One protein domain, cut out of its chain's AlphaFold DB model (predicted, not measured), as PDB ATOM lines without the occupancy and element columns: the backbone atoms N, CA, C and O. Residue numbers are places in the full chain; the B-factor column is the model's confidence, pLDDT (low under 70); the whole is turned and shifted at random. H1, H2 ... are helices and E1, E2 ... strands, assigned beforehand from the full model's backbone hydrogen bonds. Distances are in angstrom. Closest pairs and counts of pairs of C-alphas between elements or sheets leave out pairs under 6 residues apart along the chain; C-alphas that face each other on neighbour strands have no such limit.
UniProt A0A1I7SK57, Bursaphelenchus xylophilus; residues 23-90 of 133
ATOM      1  N   LEU A  23     219.757 258.624 335.949       72.69
ATOM      2  CA  LEU A  23     220.687 258.898 334.852       72.69
ATOM      3  C   LEU A  23     222.006 258.112 334.961       72.69
ATOM      4  O   LEU A  23     222.701 257.920 333.960       72.69
ATOM      5  N   ASN A  24     222.366 257.622 336.149       79.56
ATOM      6  CA  ASN A  24     223.535 256.774 336.332       79.56
ATOM      7  C   ASN A  24     223.244 255.359 335.806       79.56
ATOM      8  O   ASN A  24     222.500 254.592 336.416       79.56
ATOM      9  N   HIS A  25     223.888 254.973 334.700       82.69
ATOM     10  CA  HIS A  25     223.662 253.674 334.050       82.69
ATOM     11  C   HIS A  25     223.819 252.461 334.988       82.69
ATOM     12  O   HIS A  25     223.118 251.465 334.820       82.69
ATOM     13  N   ARG A  26     224.711 252.515 335.991       79.81
ATOM     14  CA  ARG A  26     224.882 251.412 336.956       79.81
ATOM     15  C   ARG A  26     223.676 251.291 337.874       79.81
ATOM     16  O   ARG A  26     223.241 250.178 338.159       79.81
ATOM     17  N   ILE A  27     223.157 252.427 338.325       78.25
ATOM     18  CA  ILE A  27     221.963 252.505 339.163       78.25
ATOM     19  C   ILE A  27     220.736 252.089 338.363       78.25
ATOM     20  O   ILE A  27     219.982 251.239 338.824       78.25
ATOM     21  N   PHE A  28     220.596 252.574 337.131       81.44
ATOM     22  CA  PHE A  28     219.525 252.164 336.230       81.44
ATOM     23  C   PHE A  28     219.498 250.641 336.014       81.44
ATOM     24  O   PHE A  28     218.470 249.996 336.221       81.44
ATOM     25  N   LEU A  29     220.644 250.029 335.690       84.44
ATOM     26  CA  LEU A  29     220.745 248.571 335.537       84.44
ATOM     27  C   LEU A  29     220.422 247.822 336.838       84.44
ATOM     28  O   LEU A  29     219.798 246.760 336.802       84.44
ATOM     29  N   LYS A  30     220.828 248.363 337.993       82.62
ATOM     30  CA  LYS A  30     220.465 247.806 339.301       82.62
ATOM     31  C   LYS A  30     218.963 247.897 339.558       82.62
ATOM     32  O   LYS A  30     218.400 246.899 339.996       82.62
ATOM     33  N   PHE A  31     218.315 249.019 339.246       81.56
ATOM     34  CA  PHE A  31     216.864 249.172 339.367       81.56
ATOM     35  C   PHE A  31     216.114 248.158 338.501       81.56
ATOM     36  O   PHE A  31     215.230 247.475 339.012       81.56
ATOM     37  N   LEU A  32     216.518 247.972 337.240       85.25
ATOM     38  CA  LEU A  32     215.921 246.950 336.371       85.25
ATOM     39  C   LEU A  32     216.075 245.542 336.957       85.25
ATOM     40  O   LEU A  32     215.127 244.756 336.974       85.25
ATOM     41  N   LYS A  33     217.260 245.219 337.484       86.69
ATOM     42  CA  LYS A  33     217.508 243.916 338.104       86.69
ATOM     43  C   LYS A  33     216.683 243.711 339.374       86.69
ATOM     44  O   LYS A  33     216.116 242.636 339.550       86.69
ATOM     45  N   ILE A  34     216.612 244.717 340.245       85.81
ATOM     46  CA  ILE A  34     215.802 244.682 341.471       85.81
ATOM     47  C   ILE A  34     214.326 244.503 341.116       85.81
ATOM     48  O   ILE A  34     213.670 243.661 341.716       85.81
ATOM     49  N   SER A  35     213.830 245.208 340.097       87.19
ATOM     50  CA  SER A  35     212.454 245.052 339.622       87.19
ATOM     51  C   SER A  35     212.138 243.604 339.235       87.19
ATOM     52  O   SER A  35     211.099 243.095 339.644       87.19
ATOM     53  N   SER A  36     213.030 242.917 338.512       89.56
ATOM     54  CA  SER A  36     212.839 241.496 338.175       89.56
ATOM     55  C   SER A  36     212.824 240.606 339.417       89.56
ATOM     56  O   SER A  36     211.965 239.739 339.530       89.56
ATOM     57  N   VAL A  37     213.747 240.833 340.357       89.81
ATOM     58  CA  VAL A  37     213.828 240.047 341.600       89.81
ATOM     59  C   VAL A  37     212.562 240.207 342.439       89.81
ATOM     60  O   VAL A  37     212.065 239.213 342.958       89.81
ATOM     61  N   LEU A  38     212.018 241.423 342.548       89.75
ATOM     62  CA  LEU A  38     210.759 241.668 343.258       89.75
ATOM     63  C   LEU A  38     209.595 240.917 342.601       89.75
ATOM     64  O   LEU A  38     208.820 240.267 343.293       89.75
ATOM     65  N   VAL A  39     209.504 240.944 341.268       91.19
ATOM     66  CA  VAL A  39     208.461 240.215 340.527       91.19
ATOM     67  C   VAL A  39     208.577 238.702 340.724       91.19
ATOM     68  O   VAL A  39     207.563 238.037 340.926       91.19
ATOM     69  N   ASP A  40     209.785 238.143 340.662       92.25
ATOM     70  CA  ASP A  40     209.981 236.702 340.834       92.25
ATOM     71  C   ASP A  40     209.713 236.263 342.281       92.25
ATOM     72  O   ASP A  40     208.997 235.286 342.484       92.25
ATOM     73  N   ALA A  41     210.142 237.047 343.277       91.69
ATOM     74  CA  ALA A  41     209.799 236.804 344.679       91.69
ATOM     75  C   ALA A  41     208.277 236.769 344.897       91.69
ATOM     76  O   ALA A  41     207.764 235.909 345.612       91.69
ATOM     77  N   CYS A  42     207.535 237.656 344.229       93.94
ATOM     78  CA  CYS A  42     206.080 237.640 344.272       93.94
ATOM     79  C   CYS A  42     205.482 236.371 343.657       93.94
ATOM     80  O   CYS A  42     204.569 235.788 344.240       93.94
ATOM     81  N   LYS A  43     205.992 235.902 342.512       94.81
ATOM     82  CA  LYS A  43     205.535 234.634 341.919       94.81
ATOM     83  C   LYS A  43     205.779 233.461 342.861       94.81
ATOM     84  O   LYS A  43     204.886 232.635 343.014       94.81
ATOM     85  N   ASP A  44     206.944 233.415 343.499       95.06
ATOM     86  CA  ASP A  44     207.310 232.339 344.420       95.06
ATOM     87  C   ASP A  44     206.385 232.313 345.647       95.06
ATOM     88  O   ASP A  44     205.892 231.249 346.018       95.06
ATOM     89  N   ILE A  45     206.061 233.481 346.223       94.44
ATOM     90  CA  ILE A  45     205.090 233.595 347.327       94.44
ATOM     91  C   ILE A  45     203.711 233.084 346.896       94.44
ATOM     92  O   ILE A  45     203.085 232.313 347.620       94.44
ATOM     93  N   PHE A  46     203.231 233.491 345.717       95.62
ATOM     94  CA  PHE A  46     201.911 233.084 345.230       95.62
ATOM     95  C   PHE A  46     201.846 231.628 344.745       95.62
ATOM     96  O   PHE A  46     200.757 231.054 344.684       95.62
ATOM     97  N   ALA A  47     202.987 231.018 344.415       96.94
ATOM     98  CA  ALA A  47     203.081 229.599 344.086       96.94
ATOM     99  C   ALA A  47     202.955 228.702 345.330       96.94
ATOM    100  O   ALA A  47     202.486 227.567 345.216       96.94
ATOM    101  N   ASP A  48     203.320 229.201 346.516       97.19
ATOM    102  CA  ASP A  48     203.156 228.482 347.780       97.19
ATOM    103  C   ASP A  48     201.717 228.598 348.312       97.19
ATOM    104  O   ASP A  48     201.378 229.380 349.204       97.19
ATOM    105  N   THR A  49     200.838 227.760 347.766       96.88
ATOM    106  CA  THR A  49     199.433 227.688 348.187       96.88
ATOM    107  C   THR A  49     199.268 227.264 349.647       96.88
ATOM    108  O   THR A  49     198.280 227.640 350.279       96.88
ATOM    109  N   SER A  50     200.230 226.522 350.204       97.88
ATOM    110  CA  SER A  50     200.196 226.080 351.599       97.88
ATOM    111  C   SER A  50     200.414 227.245 352.562       97.88
ATOM    112  O   SER A  50     199.696 227.369 353.557       97.88
ATOM    113  N   LEU A  51     201.340 228.145 352.222       96.75
ATOM    114  CA  LEU A  51     201.576 229.386 352.945       96.75
ATOM    115  C   LEU A  51     200.336 230.278 352.907       96.75
ATOM    116  O   LEU A  51     199.886 230.722 353.960       96.75
ATOM    117  N   ILE A  52     199.766 230.504 351.719       97.31
ATOM    118  CA  ILE A  52     198.582 231.361 351.554       97.31
ATOM    119  C   ILE A  52     197.405 230.817 352.366       97.31
ATOM    120  O   ILE A  52     196.748 231.580 353.069       97.31
ATOM    121  N   GLN A  53     197.159 229.504 352.317       98.00
ATOM    122  CA  GLN A  53     196.068 228.898 353.080       98.00
ATOM    123  C   GLN A  53     196.292 229.014 354.589       98.00
ATOM    124  O   GLN A  53     195.345 229.277 355.324       98.00
ATOM    125  N   ARG A  54     197.533 228.842 355.061       98.19
ATOM    126  CA  ARG A  54     197.860 229.037 356.478       98.19
ATOM    127  C   ARG A  54     197.606 230.482 356.908       98.19
ATOM    128  O   ARG A  54     196.933 230.687 357.904       98.19
ATOM    129  N   LEU A  55     198.081 231.456 356.132       97.31
ATOM    130  CA  LEU A  55     197.894 232.878 356.435       97.31
ATOM    131  C   LEU A  55     196.416 233.296 356.424       97.31
ATOM    132  O   LEU A  55     196.016 234.106 357.250       97.31
ATOM    133  N   HIS A  56     195.608 232.737 355.516       97.69
ATOM    134  CA  HIS A  56     194.154 232.943 355.500       97.69
ATOM    135  C   HIS A  56     193.487 232.357 356.751       97.69
ATOM    136  O   HIS A  56     192.704 233.036 357.407       97.69
ATOM    137  N   ASN A  57     193.852 231.130 357.133       98.19
ATOM    138  CA  ASN A  57     193.289 230.465 358.311       98.19
ATOM    139  C   ASN A  57     193.668 231.143 359.639       98.19
ATOM    140  O   ASN A  57     192.919 231.027 360.606       98.19
ATOM    141  N   ASP A  58     194.820 231.816 359.694       97.19
ATOM    142  CA  ASP A  58     195.269 232.562 360.875       97.19
ATOM    143  C   ASP A  58     194.383 233.793 361.167       97.19
ATOM    144  O   ASP A  58     194.394 234.277 362.296       97.19
ATOM    145  N   ALA A  59     193.600 234.267 360.185       96.00
ATOM    146  CA  ALA A  59     192.598 235.329 360.326       96.00
ATOM    147  C   ALA A  59     193.142 236.633 360.949       96.00
ATOM    148  O   ALA A  59     192.677 237.094 361.990       96.00
ATOM    149  N   TYR A  60     194.147 237.233 360.306       97.69
ATOM    150  CA  TYR A  60     194.729 238.502 360.750       97.69
ATOM    151  C   TYR A  60     193.752 239.678 360.590       97.69
ATOM    152  O   TYR A  60     193.195 239.890 359.517       97.69
ATOM    153  N   ASP A  61     193.630 240.514 361.624       97.25
ATOM    154  CA  ASP A  61     192.789 241.720 361.578       97.25
ATOM    155  C   ASP A  61     193.451 242.891 360.824       97.25
ATOM    156  O   ASP A  61     192.771 243.747 360.254       97.25
ATOM    157  N   VAL A  62     194.790 242.958 360.850       97.56
ATOM    158  CA  VAL A  62     195.579 244.077 360.309       97.56
ATOM    159  C   VAL A  62     196.806 243.571 359.557       97.56
ATOM    160  O   VAL A  62     197.575 242.756 360.067       97.56
ATOM    161  N   GLY A  63     197.025 244.117 358.364       95.81
ATOM    162  CA  GLY A  63     198.191 243.861 357.527       95.81
ATOM    163  C   GLY A  63     199.048 245.109 357.358       95.81
ATOM    164  O   GLY A  63     198.531 246.213 357.199       95.81
ATOM    165  N   PHE A  64     200.366 244.931 357.350       95.25
ATOM    166  CA  PHE A  64     201.326 245.989 357.047       95.25
ATOM    167  C   PHE A  64     202.031 245.665 355.737       95.25
ATOM    168  O   PHE A  64     202.453 244.528 355.527       95.25
ATOM    169  N   VAL A  65     202.188 246.662 354.873       92.31
ATOM    170  CA  VAL A  65     202.906 246.515 353.604       92.31
ATOM    171  C   VAL A  65     203.804 247.721 353.381       92.31
ATOM    172  O   VAL A  65     203.389 248.846 353.635       92.31
ATOM    173  N   GLU A  66     205.033 247.503 352.922       90.56
ATOM    174  CA  GLU A  66     205.940 248.593 352.545       90.56
ATOM    175  C   GLU A  66     205.643 249.066 351.115       90.56
ATOM    176  O   GLU A  66     205.291 248.280 350.239       90.56
ATOM    177  N   GLN A  67     205.843 250.352 350.837       83.75
ATOM    178  CA  GLN A  67     205.552 250.997 349.549       83.75
ATOM    179  C   GLN A  67     206.246 250.453 348.305       83.75
ATOM    180  O   GLN A  67     205.826 250.773 347.191       83.75
ATOM    181  N   TYR A  68     207.297 249.661 348.484       83.12
ATOM    182  CA  TYR A  68     208.035 249.028 347.394       83.12
ATOM    183  C   TYR A  68     207.794 247.521 347.314       83.12
ATOM    184  O   TYR A  68     208.406 246.848 346.484       83.12
ATOM    185  N   ASP A  69     206.916 246.984 348.159       85.12
ATOM    186  CA  ASP A  69     206.487 245.601 348.048       85.12
ATOM    187  C   ASP A  69     205.536 245.460 346.852       85.12
ATOM    188  O   ASP A  69     204.424 245.990 346.834       85.12
ATOM    189  N   ALA A  70     206.002 244.750 345.826       77.69
ATOM    190  CA  ALA A  70     205.289 244.600 344.567       77.69
ATOM    191  C   ALA A  70     204.024 243.727 344.677       77.69
ATOM    192  O   ALA A  70     203.170 243.798 343.794       77.69
ATOM    193  N   CYS A  71     203.884 242.910 345.727       90.88
ATOM    194  CA  CYS A  71     202.769 241.969 345.871       90.88
ATOM    195  C   CYS A  71     202.064 241.993 347.224       90.88
ATOM    196  O   CYS A  71     200.978 241.417 347.317       90.88
ATOM    197  N   GLY A  72     202.623 242.639 348.249       92.06
ATOM    198  CA  GLY A  72     202.058 242.623 349.600       92.06
ATOM    199  C   GLY A  72     200.577 243.018 349.662       92.06
ATOM    200  O   GLY A  72     199.794 242.328 350.309       92.06
ATOM    201  N   LEU A  73     200.149 244.043 348.910       90.50
ATOM    202  CA  LEU A  73     198.731 244.430 348.825       90.50
ATOM    203  C   LEU A  73     197.841 243.297 348.289       90.50
ATOM    204  O   LEU A  73     196.785 243.017 348.852       90.50
ATOM    205  N   GLY A  74     198.282 242.617 347.229       91.75
ATOM    206  CA  GLY A  74     197.551 241.489 346.654       91.75
ATOM    207  C   GLY A  74     197.524 240.275 347.581       91.75
ATOM    208  O   GLY A  74     196.519 239.569 347.632       91.75
ATOM    209  N   LEU A  75     198.602 240.033 348.336       95.62
ATOM    210  CA  LEU A  75     198.654 238.959 349.329       95.62
ATOM    211  C   LEU A  75     197.646 239.213 350.452       95.62
ATOM    212  O   LEU A  75     196.846 238.329 350.741       95.62
ATOM    213  N   LEU A  76     197.651 240.417 351.034       95.94
ATOM    214  CA  LEU A  76     196.725 240.811 352.102       95.94
ATOM    215  C   LEU A  76     195.266 240.731 351.642       95.94
ATOM    216  O   LEU A  76     194.424 240.191 352.356       95.94
ATOM    217  N   GLN A  77     194.985 241.164 350.409       94.25
ATOM    218  CA  GLN A  77     193.669 240.992 349.799       94.25
ATOM    219  C   GLN A  77     193.297 239.509 349.640       94.25
ATOM    220  O   GLN A  77     192.155 239.127 349.886       94.25
ATOM    221  N   ARG A  78     194.244 238.649 349.239       95.75
ATOM    222  CA  ARG A  78     194.008 237.212 349.030       95.75
ATOM    223  C   ARG A  78     193.699 236.456 350.323       95.75
ATOM    224  O   ARG A  78     193.007 235.439 350.247       95.75
ATOM    225  N   ILE A  79     194.225 236.921 351.455       97.31
ATOM    226  CA  ILE A  79     193.980 236.353 352.789       97.31
ATOM    227  C   ILE A  79     192.874 237.092 353.561       97.31
ATOM    228  O   ILE A  79     192.707 236.835 354.744       97.31
ATOM    229  N   GLU A  80     192.110 237.959 352.886       97.12
ATOM    230  CA  GLU A  80     190.905 238.621 353.417       97.12
ATOM    231  C   GLU A  80     191.158 239.571 354.604       97.12
ATOM    232  O   GLU A  80     190.292 239.772 355.450       97.12
ATOM    233  N   VAL A  81     192.327 240.221 354.640       98.00
ATOM    234  CA  VAL A  81     192.614 241.285 355.614       98.00
ATOM    235  C   VAL A  81     191.905 242.574 355.198       98.00
ATOM    236  O   VAL A  81     192.193 243.137 354.141       98.00
ATOM    237  N   GLU A  82     191.010 243.078 356.048       93.69
ATOM    238  CA  GLU A  82     190.253 244.307 355.773       93.69
ATOM    239  C   GLU A  82     191.058 245.581 356.059       93.69
ATOM    240  O   GLU A  82     190.976 246.559 355.312       93.69
ATOM    241  N   THR A  83     191.856 245.585 357.134       95.75
ATOM    242  CA  THR A  83     192.631 246.763 357.540       95.75
ATOM    243  C   THR A  83     194.067 246.650 357.056       95.75
ATOM    244  O   THR A  83     194.860 245.874 357.590       95.75
ATOM    245  N   VAL A  84     194.433 247.467 356.070       92.94
ATOM    246  CA  VAL A  84     195.792 247.497 355.520       92.94
ATOM    247  C   VAL A  84     196.463 248.831 355.822       92.94
ATOM    248  O   VAL A  84     195.944 249.896 355.489       92.94
ATOM    249  N   ILE A  85     197.643 248.770 356.437       92.12
ATOM    250  CA  ILE A  85     198.490 249.924 356.727       92.12
ATOM    251  C   ILE A  85     199.639 249.948 355.726       92.12
ATOM    252  O   ILE A  85     200.481 249.047 355.686       92.12
ATOM    253  N   TRP A  86     199.676 251.020 354.940       88.25
ATOM    254  CA  TRP A  86     200.744 251.256 353.987       88.25
ATOM    255  C   TRP A  86     201.892 252.030 354.633       88.25
ATOM    256  O   TRP A  86     201.713 253.159 355.092       88.25
ATOM    257  N   LEU A  87     203.063 251.407 354.690       89.56
ATOM    258  CA  LEU A  87     204.275 251.950 355.284       89.56
ATOM    259  C   LEU A  87     205.201 252.506 354.202       89.56
ATOM    260  O   LEU A  87     205.295 251.975 353.096       89.56
ATOM    261  N   SER A  88     205.879 253.596 354.544       86.12
ATOM    262  CA  SER A  88     206.872 254.239 353.698       86.12
ATOM    263  C   SER A  88     208.018 254.724 354.579       86.12
ATOM    264  O   SER A  88     207.822 255.548 355.474       86.12
ATOM    265  N   ALA A  89     209.218 254.188 354.352       85.12
ATOM    266  CA  ALA A  89     210.441 254.663 355.009       85.12
ATOM    267  C   ALA A  89     211.090 255.865 354.289       85.12
ATOM    268  O   ALA A  89     212.090 256.409 354.763       85.12
ATOM    269  N   THR A  90     210.559 256.261 353.130       83.25
ATOM    270  CA  THR A  90     211.078 257.358 352.300       83.25
ATOM    271  C   THR A  90     209.964 258.362 351.990       83.25
ATOM    272  O   THR A  90     208.886 258.305 352.573       83.25
TER     273      THR A  90
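Overview. This is residues 23 to 90 of the 133 residues of a protein of Bursaphelenchus xylophilus (UniProt A0A1I7SK57). A small parallel two-stranded sheet, E1 and E2, with H3 packed on it and H2 near H3, makes a body from which the long helix H1 reaches out as an arm; residues 23 to 34 stick out. The 68 printed residues hold three named helices and two strands, in the order H1 H2 E1 H3 E2, class mixed. The whole is loose, radius of gyration of the C-alphas 14.5 A, and flat, spanning 45 by 26 by 11 A.

Arrangement. E1, residues 62 to 66, and E2, residues 83 to 87, are parallel, with N 63 and O 83 within hydrogen-bond range at 2.9 A. With H3, residues 72 to 78, they form a strand-helix-strand unit, parallel strands joined through a helix, its crossover right-handed. The closest C-alphas of E1 and H3, Val 65 and Gly 72, are 5.6 A apart. H2, residues 49 to 57, only just touches H3, with 3 pairs of C-alphas within 8 A, the closest His 56 and Arg 78, 7.8 A. H1, residues 25 to 47, is close to H3 but not clearly touching, closest C-alphas Phe 46 and Leu 75, 7.9 A. In H1, H2 and H3 every O i to N i+4 pair is within hydrogen-bond range.

Along the chain. H1 runs 33.2 A from C-alpha 25 at (223.662, 253.674, 334.050). E1 spans 13.7 A; E2, 12.9 A, ends at C-alpha 87, (204.275, 251.950, 355.284).

Size, cuts and confidence. The farthest C-alphas, Leu 23 and Asn 57, are 45.9 A apart. The printed part has no cut, its four links are tight, and no printed residue is under 70 in pLDDT.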